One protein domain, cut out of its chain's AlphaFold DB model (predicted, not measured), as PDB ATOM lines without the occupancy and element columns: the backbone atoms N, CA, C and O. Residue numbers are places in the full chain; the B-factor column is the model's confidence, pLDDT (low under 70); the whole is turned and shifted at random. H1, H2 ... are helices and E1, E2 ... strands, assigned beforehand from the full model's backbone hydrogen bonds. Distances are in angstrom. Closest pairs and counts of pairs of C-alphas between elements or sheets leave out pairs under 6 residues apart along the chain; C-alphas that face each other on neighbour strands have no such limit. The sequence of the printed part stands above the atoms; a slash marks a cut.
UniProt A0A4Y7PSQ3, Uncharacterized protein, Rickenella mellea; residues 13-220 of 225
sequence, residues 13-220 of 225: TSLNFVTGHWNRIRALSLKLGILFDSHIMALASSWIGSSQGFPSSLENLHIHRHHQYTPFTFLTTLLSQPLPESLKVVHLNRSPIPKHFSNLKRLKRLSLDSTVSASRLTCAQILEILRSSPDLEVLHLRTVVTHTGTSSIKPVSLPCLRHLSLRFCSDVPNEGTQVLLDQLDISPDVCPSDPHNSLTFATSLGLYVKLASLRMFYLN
ATOM      1  N   THR A  13     216.520 188.950 155.203       63.66
ATOM      2  CA  THR A  13     215.966 187.883 154.355       63.66
ATOM      3  C   THR A  13     215.255 188.420 153.114       63.66
ATOM      4  O   THR A  13     215.375 187.837 152.037       63.66
ATOM      5  N   SER A  14     214.590 189.571 153.223       65.62
ATOM      6  CA  SER A  14     213.894 190.204 152.100       65.62
ATOM      7  C   SER A  14     214.856 190.740 151.038       65.62
ATOM      8  O   SER A  14     214.517 190.754 149.858       65.62
ATOM      9  N   LEU A  15     216.073 191.136 151.427       67.62
ATOM     10  CA  LEU A  15     217.089 191.635 150.495       67.62
ATOM     11  C   LEU A  15     217.690 190.528 149.633       67.62
ATOM     12  O   LEU A  15     217.817 190.716 148.425       67.62
ATOM     13  N   ASN A  16     217.998 189.372 150.231       73.69
ATOM     14  CA  ASN A  16     218.555 188.222 149.510       73.69
ATOM     15  C   ASN A  16     217.610 187.719 148.413       73.69
ATOM     16  O   ASN A  16     218.041 187.308 147.338       73.69
ATOM     17  N   PHE A  17     216.301 187.791 148.664       76.50
ATOM     18  CA  PHE A  17     215.307 187.449 147.657       76.50
ATOM     19  C   PHE A  17     215.384 188.378 146.439       76.50
ATOM     20  O   PHE A  17     215.263 187.931 145.298       76.50
ATOM     21  N   VAL A  18     215.597 189.677 146.656       75.44
ATOM     22  CA  VAL A  18     215.650 190.620 145.539       75.44
ATOM     23  C   VAL A  18     216.987 190.556 144.801       75.44
ATOM     24  O   VAL A  18     216.987 190.664 143.577       75.44
ATOM     25  N   THR A  19     218.109 190.308 145.486       77.19
ATOM     26  CA  THR A  19     219.410 190.138 144.810       77.19
ATOM     27  C   THR A  19     219.419 188.916 143.889       77.19
ATOM     28  O   THR A  19     219.914 189.008 142.767       77.19
ATOM     29  N   GLY A  20     218.770 187.810 144.276       83.12
ATOM     30  CA  GLY A  20     218.598 186.630 143.412       83.12
ATOM     31  C   GLY A  20     217.782 186.889 142.136       83.12
ATOM     32  O   GLY A  20     217.863 186.135 141.164       83.12
ATOM     33  N   HIS A  21     217.016 187.981 142.100       86.81
ATOM     34  CA  HIS A  21     216.211 188.395 140.954       86.81
ATOM     35  C   HIS A  21     216.633 189.746 140.374       86.81
ATOM     36  O   HIS A  21     215.875 190.315 139.586       86.81
ATOM     37  N   TRP A  22     217.834 190.233 140.702       87.88
ATOM     38  CA  TRP A  22     218.294 191.575 140.344       87.88
ATOM     39  C   TRP A  22     218.095 191.877 138.857       87.88
ATOM     40  O   TRP A  22     217.346 192.779 138.502       87.88
ATOM     41  N   ASN A  23     218.620 191.024 137.972       88.88
ATOM     42  CA  ASN A  23     218.524 191.195 136.517       88.88
ATOM     43  C   ASN A  23     217.116 191.009 135.923       88.88
ATOM     44  O   ASN A  23     216.941 191.204 134.723       88.88
ATOM     45  N   ARG A  24     216.108 190.637 136.722       91.56
ATOM     46  CA  ARG A  24     214.697 190.549 136.294       91.56
ATOM     47  C   ARG A  24     213.893 191.796 136.665       91.56
ATOM     48  O   ARG A  24     212.735 191.913 136.258       91.56
ATOM     49  N   ILE A  25     214.476 192.714 137.434       90.94
ATOM     50  CA  ILE A  25     213.834 193.969 137.821       90.94
ATOM     51  C   ILE A  25     213.727 194.865 136.586       90.94
ATOM     52  O   ILE A  25     214.727 195.210 135.965       90.94
ATOM     53  N   ARG A  26     212.491 195.247 136.245       95.50
ATOM     54  CA  ARG A  26     212.187 196.143 135.117       95.50
ATOM     55  C   ARG A  26     211.837 197.562 135.545       95.50
ATOM     56  O   ARG A  26     211.881 198.465 134.721       95.50
ATOM     57  N   ALA A  27     211.495 197.769 136.810       95.31
ATOM     58  CA  ALA A  27     211.175 199.080 137.350       95.31
ATOM     59  C   ALA A  27     211.851 199.247 138.709       95.31
ATOM     60  O   ALA A  27     211.724 198.383 139.575       95.31
ATOM     61  N   LEU A  28     212.566 200.353 138.882       92.19
ATOM     62  CA  LEU A  28     213.223 200.729 140.125       92.19
ATOM     63  C   LEU A  28     212.774 202.141 140.488       92.19
ATOM     64  O   LEU A  28     213.015 203.083 139.733       92.19
ATOM     65  N   SER A  29     212.134 202.275 141.647       92.25
ATOM     66  CA  SER A  29     211.722 203.566 142.190       92.25
ATOM     67  C   SER A  29     212.360 203.788 143.555       92.25
ATOM     68  O   SER A  29     212.180 202.990 144.471       92.25
ATOM     69  N   LEU A  30     213.128 204.868 143.681       89.06
ATOM     70  CA  LEU A  30     213.817 205.276 144.900       89.06
ATOM     71  C   LEU A  30     213.238 206.612 145.363       89.06
ATOM     72  O   LEU A  30     213.548 207.666 144.806       89.06
ATOM     73  N   LYS A  31     212.396 206.577 146.396       89.25
ATOM     74  CA  LYS A  31     211.833 207.775 147.030       89.25
ATOM     75  C   LYS A  31     212.602 208.074 148.312       89.25
ATOM     76  O   LYS A  31     212.353 207.470 149.348       89.25
ATOM     77  N   LEU A  32     213.547 209.003 148.227       85.69
ATOM     78  CA  LEU A  32     214.441 209.375 149.318       85.69
ATOM     79  C   LEU A  32     213.866 210.573 150.088       85.69
ATOM     80  O   LEU A  32     213.976 211.726 149.657       85.69
ATOM     81  N   GLY A  33     213.178 210.265 151.190       84.00
ATOM     82  CA  GLY A  33     212.502 211.215 152.080       84.00
ATOM     83  C   GLY A  33     213.348 211.686 153.269       84.00
ATOM     84  O   GLY A  33     214.552 211.459 153.311       84.00
ATOM     85  N   ILE A  34     212.686 212.331 154.241       77.38
ATOM     86  CA  ILE A  34     213.332 213.012 155.383       77.38
ATOM     87  C   ILE A  34     213.862 212.037 156.460       77.38
ATOM     88  O   ILE A  34     214.668 212.409 157.299       77.38
ATOM     89  N   LEU A  35     213.395 210.787 156.461       73.19
ATOM     90  CA  LEU A  35     213.679 209.802 157.516       73.19
ATOM     91  C   LEU A  35     214.658 208.714 157.065       73.19
ATOM     92  O   LEU A  35     214.618 207.592 157.561       73.19
ATOM     93  N   PHE A  36     215.515 209.008 156.089       74.75
ATOM     94  CA  PHE A  36     216.553 208.061 155.709       74.75
ATOM     95  C   PHE A  36     217.675 208.099 156.742       74.75
ATOM     96  O   PHE A  36     218.516 209.002 156.715       74.75
ATOM     97  N   ASP A  37     217.652 207.126 157.649       76.25
ATOM     98  CA  ASP A  37     218.718 206.901 158.614       76.25
ATOM     99  C   ASP A  37     219.984 206.322 157.942       76.25
ATOM    100  O   ASP A  37     219.998 205.910 156.773       76.25
ATOM    101  N   SER A  38     221.085 206.304 158.694       79.19
ATOM    102  CA  SER A  38     222.367 205.759 158.242       79.19
ATOM    103  C   SER A  38     222.306 204.258 157.920       79.19
ATOM    104  O   SER A  38     223.092 203.787 157.096       79.19
ATOM    105  N   HIS A  39     221.365 203.506 158.498       76.31
ATOM    106  CA  HIS A  39     221.193 202.078 158.237       76.31
ATOM    107  C   HIS A  39     220.559 201.823 156.872       76.31
ATOM    108  O   HIS A  39     221.058 200.987 156.121       76.31
ATOM    109  N   ILE A  40     219.519 202.569 156.504       75.44
ATOM    110  CA  ILE A  40     218.904 202.498 155.178       75.44
ATOM    111  C   ILE A  40     219.907 202.970 154.121       75.44
ATOM    112  O   ILE A  40     219.974 202.393 153.039       75.44
ATOM    113  N   MET A  41     220.746 203.962 154.438       74.50
ATOM    114  CA  MET A  41     221.850 204.381 153.568       74.50
ATOM    115  C   MET A  41     222.886 203.277 153.359       74.50
ATOM    116  O   MET A  41     223.259 202.996 152.217       74.50
ATOM    117  N   ALA A  42     223.337 202.627 154.433       77.94
ATOM    118  CA  ALA A  42     224.267 201.504 154.352       77.94
ATOM    119  C   ALA A  42     223.657 200.328 153.578       77.94
ATOM    120  O   ALA A  42     224.325 199.712 152.751       77.94
ATOM    121  N   LEU A  43     222.366 200.068 153.776       74.25
ATOM    122  CA  LEU A  43     221.606 199.035 153.083       74.25
ATOM    123  C   LEU A  43     221.480 199.344 151.587       74.25
ATOM    124  O   LEU A  43     221.868 198.513 150.769       74.25
ATOM    125  N   ALA A  44     221.059 200.555 151.215       76.62
ATOM    126  CA  ALA A  44     221.008 201.004 149.825       76.62
ATOM    127  C   ALA A  44     222.394 200.960 149.162       76.62
ATOM    128  O   ALA A  44     222.521 200.506 148.028       76.62
ATOM    129  N   SER A  45     223.445 201.350 149.886       75.69
ATOM    130  CA  SER A  45     224.830 201.287 149.406       75.69
ATOM    131  C   SER A  45     225.310 199.847 149.220       75.69
ATOM    132  O   SER A  45     225.953 199.542 148.222       75.69
ATOM    133  N   SER A  46     224.967 198.938 150.136       74.81
ATOM    134  CA  SER A  46     225.327 197.520 150.028       74.81
ATOM    135  C   SER A  46     224.626 196.836 148.856       74.81
ATOM    136  O   SER A  46     225.220 195.988 148.193       74.81
ATOM    137  N   TRP A  47     223.389 197.247 148.581       71.19
ATOM    138  CA  TRP A  47     222.520 196.622 147.596       71.19
ATOM    139  C   TRP A  47     222.754 197.155 146.185       71.19
ATOM    140  O   TRP A  47     222.782 196.389 145.231       71.19
ATOM    141  N   ILE A  48     222.955 198.467 146.064       71.19
ATOM    142  CA  ILE A  48     223.027 199.168 144.781       71.19
ATOM    143  C   ILE A  48     224.460 199.636 144.467       71.19
ATOM    144  O   ILE A  48     224.834 199.785 143.307       71.19
ATOM    145  N   GLY A  49     225.282 199.876 145.494       55.94
ATOM    146  CA  GLY A  49     226.577 200.551 145.372       55.94
ATOM    147  C   GLY A  49     227.817 199.654 145.377       55.94
ATOM    148  O   GLY A  49     228.905 200.173 145.150       55.94
ATOM    149  N   SER A  50     227.706 198.344 145.625       55.44
ATOM    150  CA  SER A  50     228.893 197.519 145.911       55.44
ATOM    151  C   SER A  50     229.542 196.817 144.707       55.44
ATOM    152  O   SER A  50     230.649 196.318 144.870       55.44
ATOM    153  N   SER A  51     228.923 196.778 143.513       61.19
ATOM    154  CA  SER A  51     229.578 196.379 142.231       61.19
ATOM    155  C   SER A  51     228.609 196.113 141.074       61.19
ATOM    156  O   SER A  51     229.010 196.186 139.917       61.19
ATOM    157  N   GLN A  52     227.350 195.768 141.352       72.56
ATOM    158  CA  GLN A  52     226.460 195.211 140.322       72.56
ATOM    159  C   GLN A  52     225.869 196.240 139.346       72.56
ATOM    160  O   GLN A  52     225.304 195.842 138.330       72.56
ATOM    161  N   GLY A  53     225.995 197.544 139.623       86.38
ATOM    162  CA  GLY A  53     225.382 198.589 138.802       86.38
ATOM    163  C   GLY A  53     223.856 198.460 138.739       86.38
ATOM    164  O   GLY A  53     223.219 197.928 139.649       86.38
ATOM    165  N   PHE A  54     223.249 198.961 137.666       90.62
ATOM    166  CA  PHE A  54     221.809 198.820 137.443       90.62
ATOM    167  C   PHE A  54     221.439 197.418 136.929       90.62
ATOM    168  O   PHE A  54     222.231 196.798 136.218       90.62
ATOM    169  N   PRO A  55     220.214 196.926 137.201       91.50
ATOM    170  CA  PRO A  55     219.696 195.730 136.552       91.50
ATOM    171  C   PRO A  55     219.748 195.844 135.027       91.50
ATOM    172  O   PRO A  55     219.233 196.802 134.455       91.50
ATOM    173  N   SER A  56     220.290 194.829 134.360       93.06
ATOM    174  CA  SER A  56     220.396 194.803 132.891       93.06
ATOM    175  C   SER A  56     219.046 194.855 132.156       93.06
ATOM    176  O   SER A  56     218.998 195.312 131.020       93.06
ATOM    177  N   SER A  57     217.953 194.421 132.800       94.81
ATOM    178  CA  SER A  57     216.585 194.483 132.252       94.81
ATOM    179  C   SER A  57     215.791 195.719 132.697       94.81
ATOM    180  O   SER A  57     214.574 195.753 132.503       94.81
ATOM    181  N   LEU A  58     216.421 196.706 133.343       95.25
ATOM    182  CA  LEU A  58     215.712 197.863 133.885       95.25
ATOM    183  C   LEU A  58     215.117 198.717 132.756       95.25
ATOM    184  O   LEU A  58     215.838 199.243 131.913       95.25
ATOM    185  N   GLU A  59     213.798 198.884 132.750       97.38
ATOM    186  CA  GLU A  59     213.069 199.690 131.766       97.38
ATOM    187  C   GLU A  59     212.647 201.050 132.345       97.38
ATOM    188  O   GLU A  59     212.622 202.042 131.620       97.38
ATOM    189  N   ASN A  60     212.360 201.122 133.649       97.62
ATOM    190  CA  ASN A  60     211.892 202.336 134.320       97.62
ATOM    191  C   ASN A  60     212.768 202.660 135.535       97.62
ATOM    192  O   ASN A  60     212.857 201.859 136.467       97.62
ATOM    193  N   LEU A  61     213.370 203.847 135.553       95.38
ATOM    194  CA  LEU A  61     214.157 204.354 136.673       95.38
ATOM    195  C   LEU A  61     213.561 205.656 137.195       95.38
ATOM    196  O   LEU A  61     213.559 206.672 136.500       95.38
ATOM    197  N   HIS A  62     213.057 205.630 138.422       95.31
ATOM    198  CA  HIS A  62     212.492 206.791 139.094       95.31
ATOM    199  C   HIS A  62     213.304 207.059 140.363       95.31
ATOM    200  O   HIS A  62     213.396 206.207 141.241       95.31
ATOM    201  N   ILE A  63     213.900 208.239 140.487       92.12
ATOM    202  CA  ILE A  63     214.603 208.660 141.700       92.12
ATOM    203  C   ILE A  63     214.041 210.009 142.106       92.12
ATOM    204  O   ILE A  63     214.132 210.979 141.360       92.12
ATOM    205  N   HIS A  64     213.462 210.078 143.297       91.06
ATOM    206  CA  HIS A  64     212.893 211.297 143.841       91.06
ATOM    207  C   HIS A  64     213.533 211.611 145.182       91.06
ATOM    208  O   HIS A  64     213.466 210.808 146.112       91.06
ATOM    209  N   ARG A  65     214.135 212.795 145.286       88.81
ATOM    210  CA  ARG A  65     214.765 213.281 146.510       88.81
ATOM    211  C   ARG A  65     214.010 214.455 147.112       88.81
ATOM    212  O   ARG A  65     213.578 215.380 146.422       88.81
ATOM    213  N   HIS A  66     213.914 214.446 148.436       87.81
ATOM    214  CA  HIS A  66     213.433 215.592 149.191       87.81
ATOM    215  C   HIS A  66     214.447 216.755 149.163       87.81
ATOM    216  O   HIS A  66     215.653 216.536 149.101       87.81
ATOM    217  N   HIS A  67     213.967 218.004 149.217       82.44
ATOM    218  CA  HIS A  67     214.803 219.212 149.097       82.44
ATOM    219  C   HIS A  67     215.732 219.466 150.289       82.44
ATOM    220  O   HIS A  67     216.729 220.160 150.143       82.44
ATOM    221  N   GLN A  68     215.404 218.921 151.459       79.00
ATOM    222  CA  GLN A  68     216.098 219.214 152.719       79.00
ATOM    223  C   GLN A  68     217.312 218.307 152.980       79.00
ATOM    224  O   GLN A  68     217.821 218.289 154.093       79.00
ATOM    225  N   TYR A  69     217.754 217.513 151.998       71.56
ATOM    226  CA  TYR A  69     218.710 216.431 152.239       71.56
ATOM    227  C   TYR A  69     220.112 216.685 151.693       71.56
ATOM    228  O   TYR A  69     220.301 217.156 150.568       71.56
ATOM    229  N   THR A  70     221.094 216.266 152.488       63.88
ATOM    230  CA  THR A  70     222.513 216.208 152.139       63.88
ATOM    231  C   THR A  70     222.763 215.278 150.942       63.88
ATOM    232  O   THR A  70     221.929 214.426 150.602       63.88
ATOM    233  N   PRO A  71     223.882 215.467 150.217       66.88
ATOM    234  CA  PRO A  71     224.229 214.635 149.073       66.88
ATOM    235  C   PRO A  71     224.343 213.162 149.477       66.88
ATOM    236  O   PRO A  71     225.120 212.789 150.349       66.88
ATOM    237  N   PHE A  72     223.579 212.313 148.794       75.94
ATOM    238  CA  PHE A  72     223.690 210.869 148.922       75.94
ATOM    239  C   PHE A  72     224.876 210.391 148.084       75.94
ATOM    240  O   PHE A  72     224.748 210.218 146.872       75.94
ATOM    241  N   THR A  73     226.032 210.181 148.718       81.69
ATOM    242  CA  THR A  73     227.238 209.661 148.049       81.69
ATOM    243  C   THR A  73     226.938 208.385 147.270       81.69
ATOM    244  O   THR A  73     227.354 208.269 146.122       81.69
ATOM    245  N   PHE A  74     226.116 207.488 147.825       83.75
ATOM    246  CA  PHE A  74     225.702 206.261 147.144       83.75
ATOM    247  C   PHE A  74     224.924 206.523 145.848       83.75
ATOM    248  O   PHE A  74     225.107 205.782 144.890       83.75
ATOM    249  N   LEU A  75     224.080 207.565 145.780       85.88
ATOM    250  CA  LEU A  75     223.383 207.908 144.538       85.88
ATOM    251  C   LEU A  75     224.350 208.454 143.503       85.88
ATOM    252  O   LEU A  75     224.223 208.128 142.330       85.88
ATOM    253  N   THR A  76     225.309 209.275 143.924       85.25
ATOM    254  CA  THR A  76     226.364 209.745 143.025       85.25
ATOM    255  C   THR A  76     227.165 208.563 142.482       85.25
ATOM    256  O   THR A  76     227.412 208.504 141.282       85.25
ATOM    257  N   THR A  77     227.504 207.586 143.330       85.81
ATOM    258  CA  THR A  77     228.177 206.347 142.922       85.81
ATOM    259  C   THR A  77     227.309 205.524 141.974       85.81
ATOM    260  O   THR A  77     227.777 205.134 140.910       85.81
ATOM    261  N   LEU A  78     226.032 205.314 142.299       87.38
ATOM    262  CA  LEU A  78     225.083 204.585 141.458       87.38
ATOM    263  C   LEU A  78     224.939 205.232 140.079       87.38
ATOM    264  O   LEU A  78     225.068 204.562 139.064       87.38
ATOM    265  N   LEU A  79     224.712 206.543 140.030       88.62
ATOM    266  CA  LEU A  79     224.500 207.285 138.785       88.62
ATOM    267  C   LEU A  79     225.813 207.562 138.034       88.62
ATOM    268  O   LEU A  79     225.789 208.044 136.904       88.62
ATOM    269  N   SER A  80     226.965 207.251 138.634       87.31
ATOM    270  CA  SER A  80     228.240 207.192 137.914       87.31
ATOM    271  C   SER A  80     228.420 205.890 137.130       87.31
ATOM    272  O   SER A  80     229.277 205.840 136.255       87.31
ATOM    273  N   GLN A  81     227.611 204.860 137.406       89.44
ATOM    274  CA  GLN A  81     227.609 203.625 136.627       89.44
ATOM    275  C   GLN A  81     226.874 203.822 135.291       89.44
ATOM    276  O   GLN A  81     225.962 204.653 135.215       89.44
ATOM    277  N   PRO A  82     227.219 203.050 134.245       91.44
ATOM    278  CA  PRO A  82     226.477 203.054 132.991       91.44
ATOM    279  C   PRO A  82     225.000 202.704 133.201       91.44
ATOM    280  O   PRO A  82     224.659 201.753 133.909       91.44
ATOM    281  N   LEU A  83     224.122 203.473 132.565       92.81
ATOM    282  CA  LEU A  83     222.696 203.179 132.523       92.81
ATOM    283  C   LEU A  83     222.417 202.030 131.530       92.81
ATOM    284  O   LEU A  83     223.042 201.982 130.471       92.81
ATOM    285  N   PRO A  84     221.489 201.104 131.832       93.94
ATOM    286  CA  PRO A  84     221.215 199.967 130.962       93.94
ATOM    287  C   PRO A  84     220.452 200.401 129.704       93.94
ATOM    288  O   PRO A  84     219.502 201.183 129.769       93.94
ATOM    289  N   GLU A  85     220.819 199.829 128.555       95.00
ATOM    290  CA  GLU A  85     220.236 200.146 127.237       95.00
ATOM    291  C   GLU A  85     218.740 199.790 127.126       95.00
ATOM    292  O   GLU A  85     218.038 200.233 126.215       95.00
ATOM    293  N   SER A  86     218.223 198.985 128.061       96.12
ATOM    294  CA  SER A  86     216.806 198.636 128.163       96.12
ATOM    295  C   SER A  86     215.914 199.779 128.650       96.12
ATOM    296  O   SER A  86     214.692 199.652 128.534       96.12
ATOM    297  N   LEU A  87     216.486 200.863 129.189       97.19
ATOM    298  CA  LEU A  87     215.717 201.965 129.761       97.19
ATOM    299  C   LEU A  87     214.814 202.639 128.729       97.19
ATOM    300  O   LEU A  87     215.232 203.034 127.643       97.19
ATOM    301  N   LYS A  88     213.561 202.813 129.136       97.69
ATOM    302  CA  LYS A  88     212.498 203.510 128.412       97.69
ATOM    303  C   LYS A  88     212.069 204.778 129.134       97.69
ATOM    304  O   LYS A  88     211.708 205.754 128.479       97.69
ATOM    305  N   VAL A  89     212.102 204.770 130.466       97.50
ATOM    306  CA  VAL A  89     211.676 205.895 131.298       97.50
ATOM    307  C   VAL A  89     212.744 206.204 132.334       97.50
ATOM    308  O   VAL A  89     213.118 205.343 133.129       97.50
ATOM    309  N   VAL A  90     213.198 207.452 132.350       96.25
ATOM    310  CA  VAL A  90     214.095 207.985 133.376       96.25
ATOM    311  C   VAL A  90     213.468 209.239 133.965       96.25
ATOM    312  O   VAL A  90     213.215 210.210 133.256       96.25
ATOM    313  N   HIS A  91     213.235 209.225 135.273       95.69
ATOM    314  CA  HIS A  91     212.754 210.373 136.027       95.69
ATOM    315  C   HIS A  91     213.664 210.605 137.230       95.69
ATOM    316  O   HIS A  91     213.649 209.841 138.192       95.69
ATOM    317  N   LEU A  92     214.462 211.667 137.168       93.44
ATOM    318  CA  LEU A  92     215.402 212.061 138.207       93.44
ATOM    319  C   LEU A  92     214.968 213.405 138.778       93.44
ATOM    320  O   LEU A  92     215.078 214.434 138.120       93.44
ATOM    321  N   ASN A  93     214.483 213.390 140.012       91.69
ATOM    322  CA  ASN A  93     213.993 214.563 140.715       91.69
ATOM    323  C   ASN A  93     214.870 214.843 141.945       91.69
ATOM    324  O   ASN A  93     215.116 213.967 142.781       91.69
ATOM    325  N   ARG A  94     215.413 216.060 141.983       88.81
ATOM    326  CA  ARG A  94     216.465 216.591 142.860       88.81
ATOM    327  C   ARG A  94     217.684 215.683 143.002       88.81
ATOM    328  O   ARG A  94     218.334 215.655 144.047       88.81
ATOM    329  N   SER A  95     217.988 214.913 141.964       87.62
ATOM    330  CA  SER A  95     219.032 213.888 141.979       87.62
ATOM    331  C   SER A  95     220.259 214.316 141.176       87.62
ATOM    332  O   SER A  95     220.128 215.151 140.278       87.62
ATOM    333  N   PRO A  96     221.452 213.768 141.489       86.62
ATOM    334  CA  PRO A  96     222.604 213.901 140.610       86.62
ATOM    335  C   PRO A  96     222.245 213.438 139.204       86.62
ATOM    336  O   PRO A  96     221.367 212.596 139.014       86.62
ATOM    337  N   ILE A  97     222.922 213.995 138.216       86.25
ATOM    338  CA  ILE A  97     222.671 213.656 136.824       86.25
ATOM    339  C   ILE A  97     223.734 212.635 136.429       86.25
ATOM    340  O   ILE A  97     224.917 212.895 136.669       86.25
ATOM    341  N   PRO A  98     223.343 211.463 135.899       87.44
ATOM    342  CA  PRO A  98     224.295 210.470 135.443       87.44
ATOM    343  C   PRO A  98     225.340 211.069 134.507       87.44
ATOM    344  O   PRO A  98     225.017 211.864 133.626       87.44
ATOM    345  N   LYS A  99     226.602 210.678 134.695       81.94
ATOM    346  CA  LYS A  99     227.702 211.136 133.830       81.94
ATOM    347  C   LYS A  99     227.650 210.490 132.447       81.94
ATOM    348  O   LYS A  99     228.148 211.067 131.489       81.94
ATOM    349  N   HIS A 100     227.057 209.302 132.366       82.31
ATOM    350  CA  HIS A 100     227.052 208.459 131.178       82.31
ATOM    351  C   HIS A 100     225.610 208.180 130.752       82.31
ATOM    352  O   HIS A 100     224.978 207.232 131.210       82.31
ATOM    353  N   PHE A 101     225.093 209.029 129.870       82.75
ATOM    354  CA  PHE A 101     223.836 208.814 129.151       82.75
ATOM    355  C   PHE A 101     224.116 208.399 127.700       82.75
ATOM    356  O   PHE A 101     223.569 208.953 126.748       82.75
ATOM    357  N   SER A 102     225.016 207.444 127.515       83.25
ATOM    358  CA  SER A 102     225.285 206.874 126.201       83.25
ATOM    359  C   SER A 102     224.312 205.728 125.909       83.25
ATOM    360  O   SER A 102     223.828 205.050 126.813       83.25
ATOM    361  N   ASN A 103     224.025 205.509 124.624       87.44
ATOM    362  CA  ASN A 103     223.324 204.324 124.109       87.44
ATOM    363  C   ASN A 103     221.889 204.078 124.618       87.44
ATOM    364  O   ASN A 103     221.375 202.968 124.490       87.44
ATOM    365  N   LEU A 104     221.181 205.100 125.103       92.44
ATOM    366  CA  LEU A 104     219.781 204.975 125.536       92.44
ATOM    367  C   LEU A 104     218.776 205.004 124.369       92.44
ATOM    368  O   LEU A 104     217.769 205.708 124.400       92.44
ATOM    369  N   LYS A 105     219.015 204.180 123.343       95.06
ATOM    370  CA  LYS A 105     218.240 204.166 122.087       95.06
ATOM    371  C   LYS A 105     216.750 203.876 122.279       95.06
ATOM    372  O   LYS A 105     215.946 204.186 121.410       95.06
ATOM    373  N   ARG A 106     216.381 203.251 123.403       96.69
ATOM    374  CA  ARG A 106     215.002 202.865 123.741       96.69
ATOM    375  C   ARG A 106     214.292 203.880 124.635       96.69
ATOM    376  O   ARG A 106     213.130 203.659 124.981       96.69
ATOM    377  N   LEU A 107     214.969 204.961 125.023       97.38
ATOM    378  CA  LEU A 107     214.429 205.957 125.933       97.38
ATOM    379  C   LEU A 107     213.286 206.718 125.262       97.38
ATOM    380  O   LEU A 107     213.474 207.409 124.268       97.38
ATOM    381  N   LYS A 108     212.091 206.595 125.837       97.56
ATOM    382  CA  LYS A 108     210.877 207.287 125.392       97.56
ATOM    383  C   LYS A 108     210.555 208.494 126.261       97.56
ATOM    384  O   LYS A 108     209.939 209.444 125.785       97.56
ATOM    385  N   ARG A 109     210.950 208.474 127.538       97.62
ATOM    386  CA  ARG A 109     210.651 209.549 128.490       97.62
ATOM    387  C   ARG A 109     211.869 209.892 129.330       97.62
ATOM    388  O   ARG A 109     212.408 209.030 130.022       97.62
ATOM    389  N   LEU A 110     212.237 211.165 129.314       95.88
ATOM    390  CA  LEU A 110     213.306 211.722 130.124       95.88
ATOM    391  C   LEU A 110     212.771 212.907 130.920       95.88
ATOM    392  O   LEU A 110     212.323 213.901 130.349       95.88
ATOM    393  N   SER A 111     212.848 212.815 132.243       94.88
ATOM    394  CA  SER A 111     212.544 213.916 133.144       94.88
ATOM    395  C   SER A 111     213.706 214.154 134.098       94.88
ATOM    396  O   SER A 111     214.050 213.282 134.894       94.88
ATOM    397  N   LEU A 112     214.308 215.337 134.008       92.25
ATOM    398  CA  LEU A 112     215.418 215.778 134.845       92.25
ATOM    399  C   LEU A 112     214.993 217.047 135.585       92.25
ATOM    400  O   LEU A 112     215.023 218.134 135.016       92.25
ATOM    401  N   ASP A 113     214.597 216.913 136.847       90.31
ATOM    402  CA  ASP A 113     214.337 218.032 137.756       90.31
ATOM    403  C   ASP A 113     215.517 218.135 138.722       90.31
ATOM    404  O   ASP A 113     215.563 217.457 139.741       90.31
ATOM    405  N   SER A 114     216.535 218.918 138.376       77.12
ATOM    406  CA  SER A 114     217.724 219.098 139.210       77.12
ATOM    407  C   SER A 114     217.681 220.481 139.846       77.12
ATOM    408  O   SER A 114     218.013 221.491 139.220       77.12
ATOM    409  N   THR A 115     217.254 220.533 141.110       62.44
ATOM    410  CA  THR A 115     217.232 221.774 141.888       62.44
ATOM    411  C   THR A 115     218.573 222.011 142.588       62.44
ATOM    412  O   THR A 115     218.953 221.217 143.447       62.44
ATOM    413  N   VAL A 116     219.223 223.136 142.256       57.91
ATOM    414  CA  VAL A 116     220.233 223.959 142.980       57.91
ATOM    415  C   VAL A 116     221.516 223.287 143.523       57.91
ATOM    416  O   VAL A 116     222.550 223.942 143.566       57.91
ATOM    417  N   SER A 117     221.508 222.009 143.896       53.31
ATOM    418  CA  SER A 117     222.606 221.337 144.618       53.31
ATOM    419  C   SER A 117     223.324 220.238 143.829       53.31
ATOM    420  O   SER A 117     224.362 219.748 144.269       53.31
ATOM    421  N   ALA A 118     222.797 219.839 142.670       59.56
ATOM    422  CA  ALA A 118     223.428 218.852 141.802       59.56
ATOM    423  C   ALA A 118     224.138 219.542 140.629       59.56
ATOM    424  O   ALA A 118     223.718 220.603 140.169       59.56
ATOM    425  N   SER A 119     225.239 218.934 140.184       68.75
ATOM    426  CA  SER A 119     226.047 219.320 139.021       68.75
ATOM    427  C   SER A 119     225.206 219.943 137.901       68.75
ATOM    428  O   SER A 119     224.252 219.321 137.429       68.75
ATOM    429  N   ARG A 120     225.562 221.167 137.492       78.75
ATOM    430  CA  ARG A 120     224.893 221.877 136.395       78.75
ATOM    431  C   ARG A 120     225.064 221.080 135.104       78.75
ATOM    432  O   ARG A 120     226.171 220.634 134.810       78.75
ATOM    433  N   LEU A 121     223.977 220.907 134.354       85.38
ATOM    434  CA  LEU A 121     224.042 220.289 133.034       85.38
ATOM    435  C   LEU A 121     224.580 221.294 132.031       85.38
ATOM    436  O   LEU A 121     224.082 222.419 131.952       85.38
ATOM    437  N   THR A 122     225.549 220.879 131.223       88.38
ATOM    438  CA  THR A 122     225.933 221.676 130.062       88.38
ATOM    439  C   THR A 122     224.976 221.433 128.896       88.38
ATOM    440  O   THR A 122     224.392 220.353 128.771       88.38
ATOM    441  N   CYS A 123     224.828 222.418 128.005       88.31
ATOM    442  CA  CYS A 123     224.073 222.236 126.756       88.31
ATOM    443  C   CYS A 123     224.577 221.018 125.971       88.31
ATOM    444  O   CYS A 123     223.783 220.235 125.460       88.31
ATOM    445  N   ALA A 124     225.902 220.839 125.917       88.06
ATOM    446  CA  ALA A 124     226.540 219.733 125.212       88.06
ATOM    447  C   ALA A 124     226.111 218.370 125.772       88.06
ATOM    448  O   ALA A 124     225.726 217.499 124.995       88.06
ATOM    449  N   GLN A 125     226.097 218.221 127.102       88.56
ATOM    450  CA  GLN A 125     225.641 216.997 127.763       88.56
ATOM    451  C   GLN A 125     224.175 216.705 127.448       88.56
ATOM    452  O   GLN A 125     223.841 215.582 127.090       88.56
ATOM    453  N   ILE A 126     223.294 217.709 127.525       90.31
ATOM    454  CA  ILE A 126     221.873 217.519 127.192       90.31
ATOM    455  C   ILE A 126     221.726 217.050 125.747       90.31
ATOM    456  O   ILE A 126     221.050 216.062 125.484       90.31
ATOM    457  N   LEU A 127     222.387 217.717 124.807       91.12
ATOM    458  CA  LEU A 127     222.286 217.362 123.395       91.12
ATOM    459  C   LEU A 127     222.883 215.980 123.100       91.12
ATOM    460  O   LEU A 127     222.377 215.280 122.233       91.12
ATOM    461  N   GLU A 128     223.916 215.548 123.821       90.69
ATOM    462  CA  GLU A 128     224.436 214.178 123.741       90.69
ATOM    463  C   GLU A 128     223.402 213.134 124.197       90.69
ATOM    464  O   GLU A 128     223.194 212.135 123.500       90.69
ATOM    465  N   ILE A 129     222.688 213.398 125.302       91.06
ATOM    466  CA  ILE A 129     221.582 212.547 125.777       91.06
ATOM    467  C   ILE A 129     220.507 212.422 124.692       91.06
ATOM    468  O   ILE A 129     220.038 211.324 124.383       91.06
ATOM    469  N   LEU A 130     220.125 213.558 124.105       93.31
ATOM    470  CA  LEU A 130     219.065 213.630 123.102       93.31
ATOM    471  C   LEU A 130     219.467 212.933 121.797       93.31
ATOM    472  O   LEU A 130     218.677 212.163 121.262       93.31
ATOM    473  N   ARG A 131     220.715 213.088 121.330       92.56
ATOM    474  CA  ARG A 131     221.233 212.340 120.164       92.56
ATOM    475  C   ARG A 131     221.257 210.833 120.397       92.56
ATOM    476  O   ARG A 131     221.048 210.068 119.462       92.56
ATOM    477  N   SER A 132     221.499 210.408 121.634       92.50
ATOM    478  CA  SER A 132     221.481 208.990 122.010       92.50
ATOM    479  C   SER A 132     220.063 208.411 122.116       92.50
ATOM    480  O   SER A 132     219.921 207.196 122.261       92.50
ATOM    481  N   SER A 133     219.033 209.259 122.025       95.44
ATOM    482  CA  SER A 133     217.622 208.929 122.254       95.44
ATOM    483  C   SER A 133     216.731 209.463 121.112       95.44
ATOM    484  O   SER A 133     215.858 210.295 121.360       95.44
ATOM    485  N   PRO A 134     216.919 209.019 119.851       93.19
ATOM    486  CA  PRO A 134     216.189 209.559 118.686       93.19
ATOM    487  C   PRO A 134     214.667 209.354 118.769       93.19
ATOM    488  O   PRO A 134     213.879 210.088 118.181       93.19
ATOM    489  N   ASP A 135     214.276 208.356 119.549       95.00
ATOM    490  CA  ASP A 135     212.924 207.872 119.762       95.00
ATOM    491  C   ASP A 135     212.200 208.566 120.930       95.00
ATOM    492  O   ASP A 135     211.123 208.116 121.336       95.00
ATOM    493  N   LEU A 136     212.807 209.609 121.509       95.56
ATOM    494  CA  LEU A 136     212.303 210.290 122.695       95.56
ATOM    495  C   LEU A 136     210.974 210.991 122.403       95.56
ATOM    496  O   LEU A 136     210.857 211.799 121.489       95.56
ATOM    497  N   GLU A 137     209.982 210.715 123.240       95.31
ATOM    498  CA  GLU A 137     208.623 211.228 123.089       95.31
ATOM    499  C   GLU A 137     208.314 212.343 124.086       95.31
ATOM    500  O   GLU A 137     207.575 213.279 123.783       95.31
ATOM    501  N   VAL A 138     208.872 212.240 125.294       94.56
ATOM    502  CA  VAL A 138     208.640 213.183 126.389       94.56
ATOM    503  C   VAL A 138     209.978 213.657 126.930       94.56
ATOM    504  O   VAL A 138     210.753 212.861 127.463       94.56
ATOM    505  N   LEU A 139     210.206 214.965 126.849       93.25
ATOM    506  CA  LEU A 139     211.350 215.641 127.439       93.25
ATOM    507  C   LEU A 139     210.869 216.671 128.459       93.25
ATOM    508  O   LEU A 139     210.212 217.650 128.112       93.25
ATOM    509  N   HIS A 140     211.229 216.466 129.721       93.12
ATOM    510  CA  HIS A 140     210.989 217.427 130.788       93.12
ATOM    511  C   HIS A 140     212.309 217.807 131.452       93.12
ATOM    512  O   HIS A 140     212.908 217.008 132.169       93.12
ATOM    513  N   LEU A 141     212.756 219.039 131.240       90.06
ATOM    514  CA  LEU A 141     213.962 219.574 131.855       90.06
ATOM    515  C   LEU A 141     213.583 220.698 132.808       90.06
ATOM    516  O   LEU A 141     213.078 221.742 132.394       90.06
ATOM    517  N   ARG A 142     213.864 220.486 134.091       88.81
ATOM    518  CA  ARG A 142     213.796 221.505 135.128       88.81
ATOM    519  C   ARG A 142     215.149 221.649 135.803       88.81
ATOM    520  O   ARG A 142     215.429 221.043 136.831       88.81
ATOM    521  N   THR A 143     216.043 222.394 135.170       83.31
ATOM    522  CA  THR A 143     217.424 222.528 135.635       83.31
ATOM    523  C   THR A 143     218.052 223.829 135.148       83.31
ATOM    524  O   THR A 143     217.540 224.486 134.241       83.31
ATOM    525  N   VAL A 144     219.177 224.204 135.754       82.94
ATOM    526  CA  VAL A 144     220.028 225.286 135.258       82.94
ATOM    527  C   VAL A 144     220.963 224.699 134.211       82.94
ATOM    528  O   VAL A 144     221.876 223.944 134.543       82.94
ATOM    529  N   VAL A 145     220.735 225.070 132.953       83.69
ATOM    530  CA  VAL A 145     221.615 224.699 131.844       83.69
ATOM    531  C   VAL A 145     222.737 225.723 131.744       83.69
ATOM    532  O   VAL A 145     222.471 226.921 131.666       83.69
ATOM    533  N   THR A 146     223.988 225.284 131.758       86.12
ATOM    534  CA  THR A 146     225.144 226.156 131.517       86.12
ATOM    535  C   THR A 146     225.698 225.954 130.120       86.12
ATOM    536  O   THR A 146     225.777 224.833 129.625       86.12
ATOM    537  N   HIS A 147     226.135 227.038 129.496       81.94
ATOM    538  CA  HIS A 147     226.914 226.978 128.271       81.94
ATOM    539  C   HIS A 147     228.395 227.074 128.636       81.94
ATOM    540  O   HIS A 147     228.799 228.003 129.332       81.94
ATOM    541  N   THR A 148     229.197 226.094 128.228       75.50
ATOM    542  CA  THR A 148     230.650 226.113 128.426       75.50
ATOM    543  C   THR A 148     231.311 225.757 127.102       75.50
ATOM    544  O   THR A 148     231.412 224.578 126.766       75.50
ATOM    545  N   GLY A 149     231.735 226.772 126.350       68.25
ATOM    546  CA  GLY A 149     232.485 226.616 125.100       68.25
ATOM    547  C   GLY A 149     231.753 227.126 123.858       68.25
ATOM    548  O   GLY A 149     230.545 227.276 123.853       68.25
ATOM    549  N   THR A 150     232.509 227.397 122.798       55.69
ATOM    550  CA  THR A 150     232.043 227.937 121.505       55.69
ATOM    551  C   THR A 150     232.001 226.876 120.401       55.69
ATOM    552  O   THR A 150     231.940 227.199 119.217       55.69
ATOM    553  N   SER A 151     232.093 225.593 120.766       57.84
ATOM    554  CA  SER A 151     232.154 224.496 119.798       57.84
ATOM    555  C   SER A 151     230.918 224.498 118.900       57.84
ATOM    556  O   SER A 151     229.815 224.713 119.391       57.84
ATOM    557  N   SER A 152     231.101 224.209 117.608       71.44
ATOM    558  CA  SER A 152     230.012 223.978 116.652       71.44
ATOM    559  C   SER A 152     229.167 222.792 117.123       71.44
ATOM    560  O   SER A 152     229.462 221.625 116.859       71.44
ATOM    561  N   ILE A 153     228.145 223.093 117.916       79.69
ATOM    562  CA  ILE A 153     227.164 222.122 118.356       79.69
ATOM    563  C   ILE A 153     226.287 221.827 117.140       79.69
ATOM    564  O   ILE A 153     225.753 222.740 116.515       79.69
ATOM    565  N   LYS A 154     226.187 220.546 116.776       87.38
ATOM    566  CA  LYS A 154     225.278 220.103 115.714       87.38
ATOM    567  C   LYS A 154     223.836 220.102 116.230       87.38
ATOM    568  O   LYS A 154     223.635 219.606 117.346       87.38
ATOM    569  N   PRO A 155     222.851 220.514 115.421       89.88
ATOM    570  CA  PRO A 155     221.448 220.379 115.783       89.88
ATOM    571  C   PRO A 155     221.063 218.927 116.094       89.88
ATOM    572  O   PRO A 155     221.721 217.976 115.654       89.88
ATOM    573  N   VAL A 156     220.003 218.757 116.878       92.56
ATOM    574  CA  VAL A 156     219.437 217.462 117.256       92.56
ATOM    575  C   VAL A 156     217.988 217.410 116.806       92.56
ATOM    576  O   VAL A 156     217.174 218.201 117.272       92.56
ATOM    577  N   SER A 157     217.681 216.455 115.931       92.12
ATOM    578  CA  SER A 157     216.315 216.175 115.495       92.12
ATOM    579  C   SER A 157     215.662 215.158 116.432       92.12
ATOM    580  O   SER A 157     216.268 214.136 116.759       92.12
ATOM    581  N   LEU A 158     214.437 215.447 116.871       91.94
ATOM    582  CA  LEU A 158     213.639 214.576 117.739       91.94
ATOM    583  C   LEU A 158     212.260 214.326 117.102       91.94
ATOM    584  O   LEU A 158     211.264 214.909 117.536       91.94
ATOM    585  N   PRO A 159     212.177 213.474 116.064       91.25
ATOM    586  CA  PRO A 159     210.967 213.318 115.251       91.25
ATOM    587  C   PRO A 159     209.777 212.728 116.021       91.25
ATOM    588  O   PRO A 159     208.631 212.928 115.628       91.25
ATOM    589  N   CYS A 160     210.026 212.007 117.118       92.81
ATOM    590  CA  CYS A 160     208.979 211.409 117.950       92.81
ATOM    591  C   CYS A 160     208.545 212.295 119.129       92.81
ATOM    592  O   CYS A 160     207.668 211.887 119.900       92.81
ATOM    593  N   LEU A 161     209.154 213.475 119.307       91.94
ATOM    594  CA  LEU A 161     208.915 214.314 120.475       91.94
ATOM    595  C   LEU A 161     207.509 214.911 120.424       91.94
ATOM    596  O   LEU A 161     207.211 215.778 119.613       91.94
ATOM    597  N   ARG A 162     206.656 214.469 121.345       90.56
ATOM    598  CA  ARG A 162     205.270 214.937 121.485       90.56
ATOM    599  C   ARG A 162     205.073 215.877 122.671       90.56
ATOM    600  O   ARG A 162     204.090 216.608 122.721       90.56
ATOM    601  N   HIS A 163     205.979 215.845 123.650       89.56
ATOM    602  CA  HIS A 163     205.893 216.684 124.841       89.56
ATOM    603  C   HIS A 163     207.257 217.263 125.206       89.56
ATOM    604  O   HIS A 163     208.190 216.525 125.532       89.56
ATOM    605  N   LEU A 164     207.337 218.593 125.210       88.62
ATOM    606  CA  LEU A 164     208.500 219.355 125.644       88.62
ATOM    607  C   LEU A 164     208.102 220.286 126.789       88.62
ATOM    608  O   LEU A 164     207.279 221.181 126.617       88.62
ATOM    609  N   SER A 165     208.722 220.097 127.949       88.56
ATOM    610  CA  SER A 165     208.603 220.993 129.094       88.56
ATOM    611  C   SER A 165     209.992 221.451 129.507       88.56
ATOM    612  O   SER A 165     210.824 220.647 129.932       88.56
ATOM    613  N   LEU A 166     210.249 222.749 129.382       85.38
ATOM    614  CA  LEU A 166     211.490 223.376 129.813       85.38
ATOM    615  C   LEU A 166     211.150 224.408 130.888       85.38
ATOM    616  O   LEU A 166     210.498 225.412 130.609       85.38
ATOM    617  N   ARG A 167     211.557 224.143 132.131       82.94
ATOM    618  CA  ARG A 167     211.358 225.046 133.270       82.94
ATOM    619  C   ARG A 167     212.704 225.443 133.848       82.94
ATOM    620  O   ARG A 167     213.445 224.608 134.355       82.94
ATOM    621  N   PHE A 168     213.018 226.724 133.820       74.31
ATOM    622  CA  PHE A 168     214.295 227.217 134.325       74.31
ATOM    623  C   PHE A 168     214.155 227.630 135.789       74.31
ATOM    624  O   PHE A 168     213.074 227.996 136.244       74.31
ATOM    625  N   CYS A 169     215.245 227.536 136.554       69.12
ATOM    626  CA  CYS A 169     215.240 227.988 137.951       69.12
ATOM    627  C   CYS A 169     215.097 229.514 138.081       69.12
ATOM    628  O   CYS A 169     214.799 229.992 139.169       69.12
ATOM    629  N   SER A 170     215.324 230.259 136.996       72.62
ATOM    630  CA  SER A 170     215.094 231.697 136.888       72.62
ATOM    631  C   SER A 170     214.019 231.989 135.847       72.62
ATOM    632  O   SER A 170     213.933 231.303 134.829       72.62
ATOM    633  N   ASP A 171     213.264 233.064 136.060       68.56
ATOM    634  CA  ASP A 171     212.248 233.545 135.116       68.56
ATOM    635  C   ASP A 171     212.841 234.035 133.786       68.56
ATOM    636  O   ASP A 171     212.129 234.142 132.788       68.56
ATOM    637  N   VAL A 172     214.147 234.311 133.757       71.69
ATOM    638  CA  VAL A 172     214.880 234.731 132.562       71.69
ATOM    639  C   VAL A 172     215.693 233.551 132.015       71.69
ATOM    640  O   VAL A 172     216.482 232.966 132.769       71.69
ATOM    641  N   PRO A 173     215.544 233.199 130.722       73.88
ATOM    642  CA  PRO A 173     216.387 232.208 130.065       73.88
ATOM    643  C   PRO A 173     217.845 232.661 130.062       73.88
ATOM    644  O   PRO A 173     218.169 233.738 129.561       73.88
ATOM    645  N   ASN A 174     218.735 231.824 130.583       82.00
ATOM    646  CA  ASN A 174     220.169 232.065 130.466       82.00
ATOM    647  C   ASN A 174     220.678 231.712 129.052       82.00
ATOM    648  O   ASN A 174     219.976 231.078 128.264       82.00
ATOM    649  N   GLU A 175     221.911 232.101 128.732       85.62
ATOM    650  CA  GLU A 175     222.528 231.836 127.424       85.62
ATOM    651  C   GLU A 175     222.481 230.346 127.044       85.62
ATOM    652  O   GLU A 175     222.061 229.998 125.945       85.62
ATOM    653  N   GLY A 176     222.810 229.444 127.977       84.75
ATOM    654  CA  GLY A 176     222.807 228.004 127.699       84.75
ATOM    655  C   GLY A 176     221.434 227.437 127.366       84.75
ATOM    656  O   GLY A 176     221.304 226.543 126.534       84.75
ATOM    657  N   THR A 177     220.388 227.997 127.951       83.00
ATOM    658  CA  THR A 177     219.015 227.659 127.588       83.00
ATOM    659  C   THR A 177     218.699 228.057 126.151       83.00
ATOM    660  O   THR A 177     218.091 227.278 125.420       83.00
ATOM    661  N   GLN A 178     219.107 229.259 125.741       84.31
ATOM    662  CA  GLN A 178     218.862 229.746 124.383       84.31
ATOM    663  C   GLN A 178     219.622 228.905 123.359       84.31
ATOM    664  O   GLN A 178     219.027 228.459 122.387       84.31
ATOM    665  N   VAL A 179     220.892 228.599 123.634       87.25
ATOM    666  CA  VAL A 179     221.694 227.701 122.794       87.25
ATOM    667  C   VAL A 179     221.055 226.319 122.702       87.25
ATOM    668  O   VAL A 179     220.997 225.753 121.619       87.25
ATOM    669  N   LEU A 180     220.553 225.766 123.812       87.94
ATOM    670  CA  LEU A 180     219.864 224.477 123.782       87.94
ATOM    671  C   LEU A 180     218.653 224.528 122.843       87.94
ATOM    672  O   LEU A 180     218.526 223.653 121.998       87.94
ATOM    673  N   LEU A 181     217.804 225.551 122.967       86.06
ATOM    674  CA  LEU A 181     216.624 225.734 122.119       86.06
ATOM    675  C   LEU A 181     216.980 225.882 120.638       86.06
ATOM    676  O   LEU A 181     216.375 225.214 119.810       86.06
ATOM    677  N   ASP A 182     217.981 226.703 120.319       87.00
ATOM    678  CA  ASP A 182     218.418 226.945 118.940       87.00
ATOM    679  C   ASP A 182     219.013 225.673 118.287       87.00
ATOM    680  O   ASP A 182     219.132 225.592 117.067       87.00
ATOM    681  N   GLN A 183     219.382 224.667 119.090       91.12
ATOM    682  CA  GLN A 183     219.937 223.386 118.643       91.12
ATOM    683  C   GLN A 183     218.908 222.248 118.598       91.12
ATOM    684  O   GLN A 183     219.239 221.156 118.133       91.12
ATOM    685  N   LEU A 184     217.683 222.462 119.083       89.31
ATOM    686  CA  LEU A 184     216.603 221.487 118.960       89.31
ATOM    687  C   LEU A 184     215.876 221.714 117.634       89.31
ATOM    688  O   LEU A 184     215.123 222.673 117.481       89.31
ATOM    689  N   ASP A 185     216.083 220.803 116.688       85.81
ATOM    690  CA  ASP A 185     215.362 220.773 115.419       85.81
ATOM    691  C   ASP A 185     214.035 220.028 115.620       85.81
ATOM    692  O   ASP A 185     213.927 218.808 115.450       85.81
ATOM    693  N   ILE A 186     213.044 220.761 116.130       77.19
ATOM    694  CA  ILE A 186     211.713 220.234 116.433       77.19
ATOM    695  C   ILE A 186     210.831 220.466 115.213       77.19
ATOM    696  O   ILE A 186     210.588 221.611 114.830       77.19
ATOM    697  N   SER A 187     210.330 219.374 114.631       68.38
ATOM    698  CA  SER A 187     209.411 219.459 113.498       68.38
ATOM    699  C   SER A 187     208.154 220.262 113.878       68.38
ATOM    700  O   SER A 187     207.559 219.996 114.929       68.38
ATOM    701  N   PRO A 188     207.712 221.217 113.038       60.59
ATOM    702  CA  PRO A 188     206.498 221.997 113.277       60.59
ATOM    703  C   PRO A 188     205.204 221.162 113.214       60.59
ATOM    704  O   PRO A 188     204.163 221.641 113.661       60.59
ATOM    705  N   ASP A 189     205.259 219.919 112.721       58.88
ATOM    706  CA  ASP A 189     204.084 219.060 112.493       58.88
ATOM    707  C   ASP A 189     203.519 218.390 113.763       58.88
ATOM    708  O   ASP A 189     202.529 217.656 113.695       58.88
ATOM    709  N   VAL A 190     204.105 218.638 114.942       54.38
ATOM    710  CA  VAL A 190     203.578 218.143 116.226       54.38
ATOM    711  C   VAL A 190     202.317 218.936 116.596       54.38
ATOM    712  O   VAL A 190     202.345 219.898 117.364       54.38
ATOM    713  N   CYS A 191     201.186 218.547 116.007       43.81
ATOM    714  CA  CYS A 191     199.877 219.124 116.292       43.81
ATOM    715  C   CYS A 191     199.518 218.950 117.780       43.81
ATOM    716  O   CYS A 191     199.598 217.833 118.301       43.81
ATOM    717  N   PRO A 192     199.040 219.999 118.475       47.31
ATOM    718  CA  PRO A 192     198.444 219.865 119.799       47.31
ATOM    719  C   PRO A 192     197.050 219.238 119.655       47.31
ATOM    720  O   PRO A 192     196.035 219.922 119.713       47.31
ATOM    721  N   SER A 193     196.984 217.934 119.395       42.72
ATOM    722  CA  SER A 193     195.725 217.233 119.113       42.72
ATOM    723  C   SER A 193     194.984 216.760 120.365       42.72
ATOM    724  O   SER A 193     194.082 215.936 120.260       42.72
ATOM    725  N   ASP A 194     195.348 217.240 121.553       43.62
ATOM    726  CA  ASP A 194     194.702 216.812 122.786       43.62
ATOM    727  C   ASP A 194     194.573 217.997 123.764       43.62
ATOM    728  O   ASP A 194     195.582 218.479 124.287       43.62
ATOM    729  N   PRO A 195     193.349 218.511 124.007       49.16
ATOM    730  CA  PRO A 195     193.110 219.665 124.875       49.16
ATOM    731  C   PRO A 195     193.477 219.404 126.346       49.16
ATOM    732  O   PRO A 195     193.582 220.355 127.121       49.16
ATOM    733  N   HIS A 196     193.740 218.147 126.730       47.44
ATOM    734  CA  HIS A 196     194.298 217.786 128.035       47.44
ATOM    735  C   HIS A 196     195.830 217.624 128.038       47.44
ATOM    736  O   HIS A 196     196.439 217.730 129.102       47.44
ATOM    737  N   ASN A 197     196.473 217.471 126.873       41.31
ATOM    738  CA  ASN A 197     197.926 217.604 126.693       41.31
ATOM    739  C   ASN A 197     198.263 218.994 126.150       41.31
ATOM    740  O   ASN A 197     198.909 219.149 125.112       41.31
ATOM    741  N   SER A 198     197.837 220.026 126.877       36.25
ATOM    742  CA  SER A 198     198.356 221.368 126.655       36.25
ATOM    743  C   SER A 198     199.884 221.286 126.686       36.25
ATOM    744  O   SER A 198     200.463 220.934 127.719       36.25
ATOM    745  N   LEU A 199     200.545 221.587 125.562       39.59
ATOM    746  CA  LEU A 199     201.928 222.059 125.556       39.59
ATOM    747  C   LEU A 199     201.933 223.306 126.435       39.59
ATOM    748  O   LEU A 199     201.774 224.433 125.968       39.59
ATOM    749  N   THR A 200     202.027 223.091 127.744       40.06
ATOM    750  CA  THR A 200     202.088 224.161 128.716       40.06
ATOM    751  C   THR A 200     203.512 224.671 128.631       40.06
ATOM    752  O   THR A 200     204.380 224.314 129.428       40.06
ATOM    753  N   PHE A 201     203.765 225.510 127.629       40.78
ATOM    754  CA  PHE A 201     204.835 226.487 127.679       40.78
ATOM    755  C   PHE A 201     204.483 227.450 128.816       40.78
ATOM    756  O   PHE A 201     203.989 228.552 128.612       40.78
ATOM    757  N   ALA A 202     204.678 226.999 130.055       35.56
ATOM    758  CA  ALA A 202     204.697 227.855 131.225       35.56
ATOM    759  C   ALA A 202     206.026 228.614 131.187       35.56
ATOM    760  O   ALA A 202     206.966 228.312 131.917       35.56
ATOM    761  N   THR A 203     206.129 229.535 130.237       39.97
ATOM    762  CA  THR A 203     207.257 230.440 130.093       39.97
ATOM    763  C   THR A 203     206.862 231.771 130.704       39.97
ATOM    764  O   THR A 203     205.906 232.401 130.252       39.97
ATOM    765  N   SER A 204     207.612 232.198 131.719       40.44
ATOM    766  CA  SER A 204     207.706 233.607 132.107       40.44
ATOM    767  C   SER A 204     207.873 234.481 130.846       40.44
ATOM    768  O   SER A 204     208.510 234.059 129.874       40.44
ATOM    769  N   LEU A 205     207.264 235.675 130.856       39.81
ATOM    770  CA  LEU A 205     206.985 236.565 129.712       39.81
ATOM    771  C   LEU A 205     208.135 236.800 128.704       39.81
ATOM    772  O   LEU A 205     207.870 237.212 127.577       39.81
ATOM    773  N   GLY A 206     209.397 236.526 129.042       37.62
ATOM    774  CA  GLY A 206     210.548 236.736 128.151       37.62
ATOM    775  C   GLY A 206     210.621 235.804 126.931       37.62
ATOM    776  O   GLY A 206     211.175 236.184 125.901       37.62
ATOM    777  N   LEU A 207     210.038 234.601 126.992       42.91
ATOM    778  CA  LEU A 207     210.073 233.625 125.884       42.91
ATOM    779  C   LEU A 207     208.975 233.861 124.835       42.91
ATOM    780  O   LEU A 207     209.066 233.345 123.718       42.91
ATOM    781  N   TYR A 208     207.987 234.707 125.155       42.56
ATOM    782  CA  TYR A 208     206.928 235.096 124.225       42.56
ATOM    783  C   TYR A 208     207.493 235.830 123.008       42.56
ATOM    784  O   TYR A 208     206.985 235.646 121.914       42.56
ATOM    785  N   VAL A 209     208.590 236.582 123.145       44.94
ATOM    786  CA  VAL A 209     209.155 237.355 122.026       44.94
ATOM    787  C   VAL A 209     209.898 236.461 121.028       44.94
ATOM    788  O   VAL A 209     209.770 236.682 119.831       44.94
ATOM    789  N   LYS A 210     210.602 235.403 121.461       43.84
ATOM    790  CA  LYS A 210     211.321 234.503 120.533       43.84
ATOM    791  C   LYS A 210     210.428 233.386 119.981       43.84
ATOM    792  O   LYS A 210     210.604 233.030 118.825       43.84
ATOM    793  N   LEU A 211     209.417 232.910 120.719       45.72
ATOM    794  CA  LEU A 211     208.380 232.022 120.164       45.72
ATOM    795  C   LEU A 211     207.366 232.777 119.291       45.72
ATOM    796  O   LEU A 211     206.891 232.210 118.313       45.72
ATOM    797  N   ALA A 212     207.086 234.057 119.566       44.69
ATOM    798  CA  ALA A 212     206.376 234.925 118.625       44.69
ATOM    799  C   ALA A 212     207.253 235.314 117.432       44.69
ATOM    800  O   ALA A 212     206.708 235.473 116.353       44.69
ATOM    801  N   SER A 213     208.580 235.410 117.573       40.59
ATOM    802  CA  SER A 213     209.493 235.640 116.442       40.59
ATOM    803  C   SER A 213     209.689 234.377 115.594       40.59
ATOM    804  O   SER A 213     209.648 234.453 114.373       40.59
ATOM    805  N   LEU A 214     209.744 233.188 116.205       42.69
ATOM    806  CA  LEU A 214     209.636 231.905 115.502       42.69
ATOM    807  C   LEU A 214     208.252 231.754 114.852       42.69
ATOM    808  O   LEU A 214     208.181 231.384 113.690       42.69
ATOM    809  N   ARG A 215     207.149 232.151 115.504       42.34
ATOM    810  CA  ARG A 215     205.821 232.217 114.856       42.34
ATOM    811  C   ARG A 215     205.704 233.307 113.779       42.34
ATOM    812  O   ARG A 215     204.977 233.096 112.818       42.34
ATOM    813  N   MET A 216     206.400 234.439 113.885       37.28
ATOM    814  CA  MET A 216     206.358 235.543 112.908       37.28
ATOM    815  C   MET A 216     207.243 235.276 111.690       37.28
ATOM    816  O   MET A 216     206.873 235.661 110.585       37.28
ATOM    817  N   PHE A 217     208.355 234.555 111.848       37.31
ATOM    818  CA  PHE A 217     209.097 234.010 110.710       37.31
ATOM    819  C   PHE A 217     208.327 232.872 110.019       37.31
ATOM    820  O   PHE A 217     208.419 232.736 108.802       37.31
ATOM    821  N   TYR A 218     207.504 232.111 110.751       38.22
ATOM    822  CA  TYR A 218     206.732 230.994 110.187       38.22
ATOM    823  C   TYR A 218     205.326 231.340 109.680       38.22
ATOM    824  O   TYR A 218     204.790 230.594 108.865       38.22
ATOM    825  N   LEU A 219     204.747 232.493 110.026       33.69
ATOM    826  CA  LEU A 219     203.530 232.987 109.360       33.69
ATOM    827  C   LEU A 219     203.774 233.398 107.894       33.69
ATOM    828  O   LEU A 219     202.814 233.569 107.148       33.69
ATOM    829  N   ASN A 220     205.036 233.488 107.455       28.83
ATOM    830  CA  ASN A 220     205.409 233.726 106.056       28.83
ATOM    831  C   ASN A 220     205.781 232.446 105.282       28.83
ATOM    832  O   ASN A 220     205.947 232.485 104.063       28.83
TER     833      ASN A 220
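AT A GLANCE: This is residues 13 to 220 of the 225 residues of an uncharacterized protein of Rickenella mellea (UniProt A0A4Y7PSQ3). The chain is wound in stacked turns, a short solenoid: one wall is the parallel sheet E1 to E6, and the opposite side is a row of H2, H3, residues 94 to 108, H4 and H5. H1 lies at the E1 end; at the E6 end a long loop, residues 183 to 204, leads to H6, of which residues 212 to 217 stick out. The printed part has 208 residues, with six named helices and six named strands in the order H1 E1 H2 E2 H3 E3 E4 H4 E5 E6 H5 H6, and the sheet's order is E1 E2 E3 E4 E5 E6. The class is mixed, helices and strands, with under half of the residues in named elements. The whole is compact, with a radius of gyration of the C-alphas of 18.7 A, yet elongated, spanning 67 by 38 by 31 A.

HOW THE PARTS SIT: H1, residues 13 to 19, and H2, residues 38 to 48, are close but not clearly touching, their closest C-alphas, of Thr 19 and Trp 47, being 7.7 A apart. E1, residues 27 to 32, is parallel to E2, residues 60 to 65, with N 30 and O 62 at 2.8 A. H2 touches H3, residues 73 to 80, at a shallow tilt of 20 degrees, the same way; their closest C-alphas, of Ser 45 and Phe 74, are 5.5 A apart. E3, residues 89 to 93, is parallel to E2, with N 63 and O 91 at 2.8 A, and to E4, residues 109 to 113, with N 92 and O 111 at 2.8 A. H4, residues 123 to 131, is apart from H3 and is not on the sheet, but only just, with 4 pairs of C-alphas within 10 A. E5, residues 138 to 142, is parallel to E4, with N 112 and O 140 at 2.9 A, and to E6, residues 163 to 167, with N 141 and O 165 at 2.8 A. E1, H2, E2, then E2, H3, E3, and E4, H4, E5 are strand-helix-strand units, two parallel neighbour strands with a helix between, each with a right-handed crossover. H4 touches H5, residues 175 to 182, at a shallow tilt of 28 degrees, the same way; their closest C-alphas, of Cys 123 and Leu 180, are 5.6 A apart. H6, residues 205 to 218, is apart from H5 and E6. Every O i to N i+4 pair is within hydrogen-bond range in H2, H3, H4 and H5, against 2 of 3 in H1 and 8 of 10 in H6.

IN THESE COORDINATES: H1 begins at C-alpha 13, (215.966, 187.883, 154.355). E1 and E2 measure 16.1 A and 16.6 A, H2 15.0 A, and H6 20.3 A. H6 ends at C-alpha 218, (206.732, 230.994, 110.187).

THE WHOLE: The C-alphas of Thr 13 and Asn 220, the two farthest apart, are 67.4 A apart. The printed part has no cut; the links H2 to E2, E3 to E4, E5 to E6 and H5 to H6 are long. The mean pLDDT of the printed part is 77.6, and residues 187 to 220 are among those under 70.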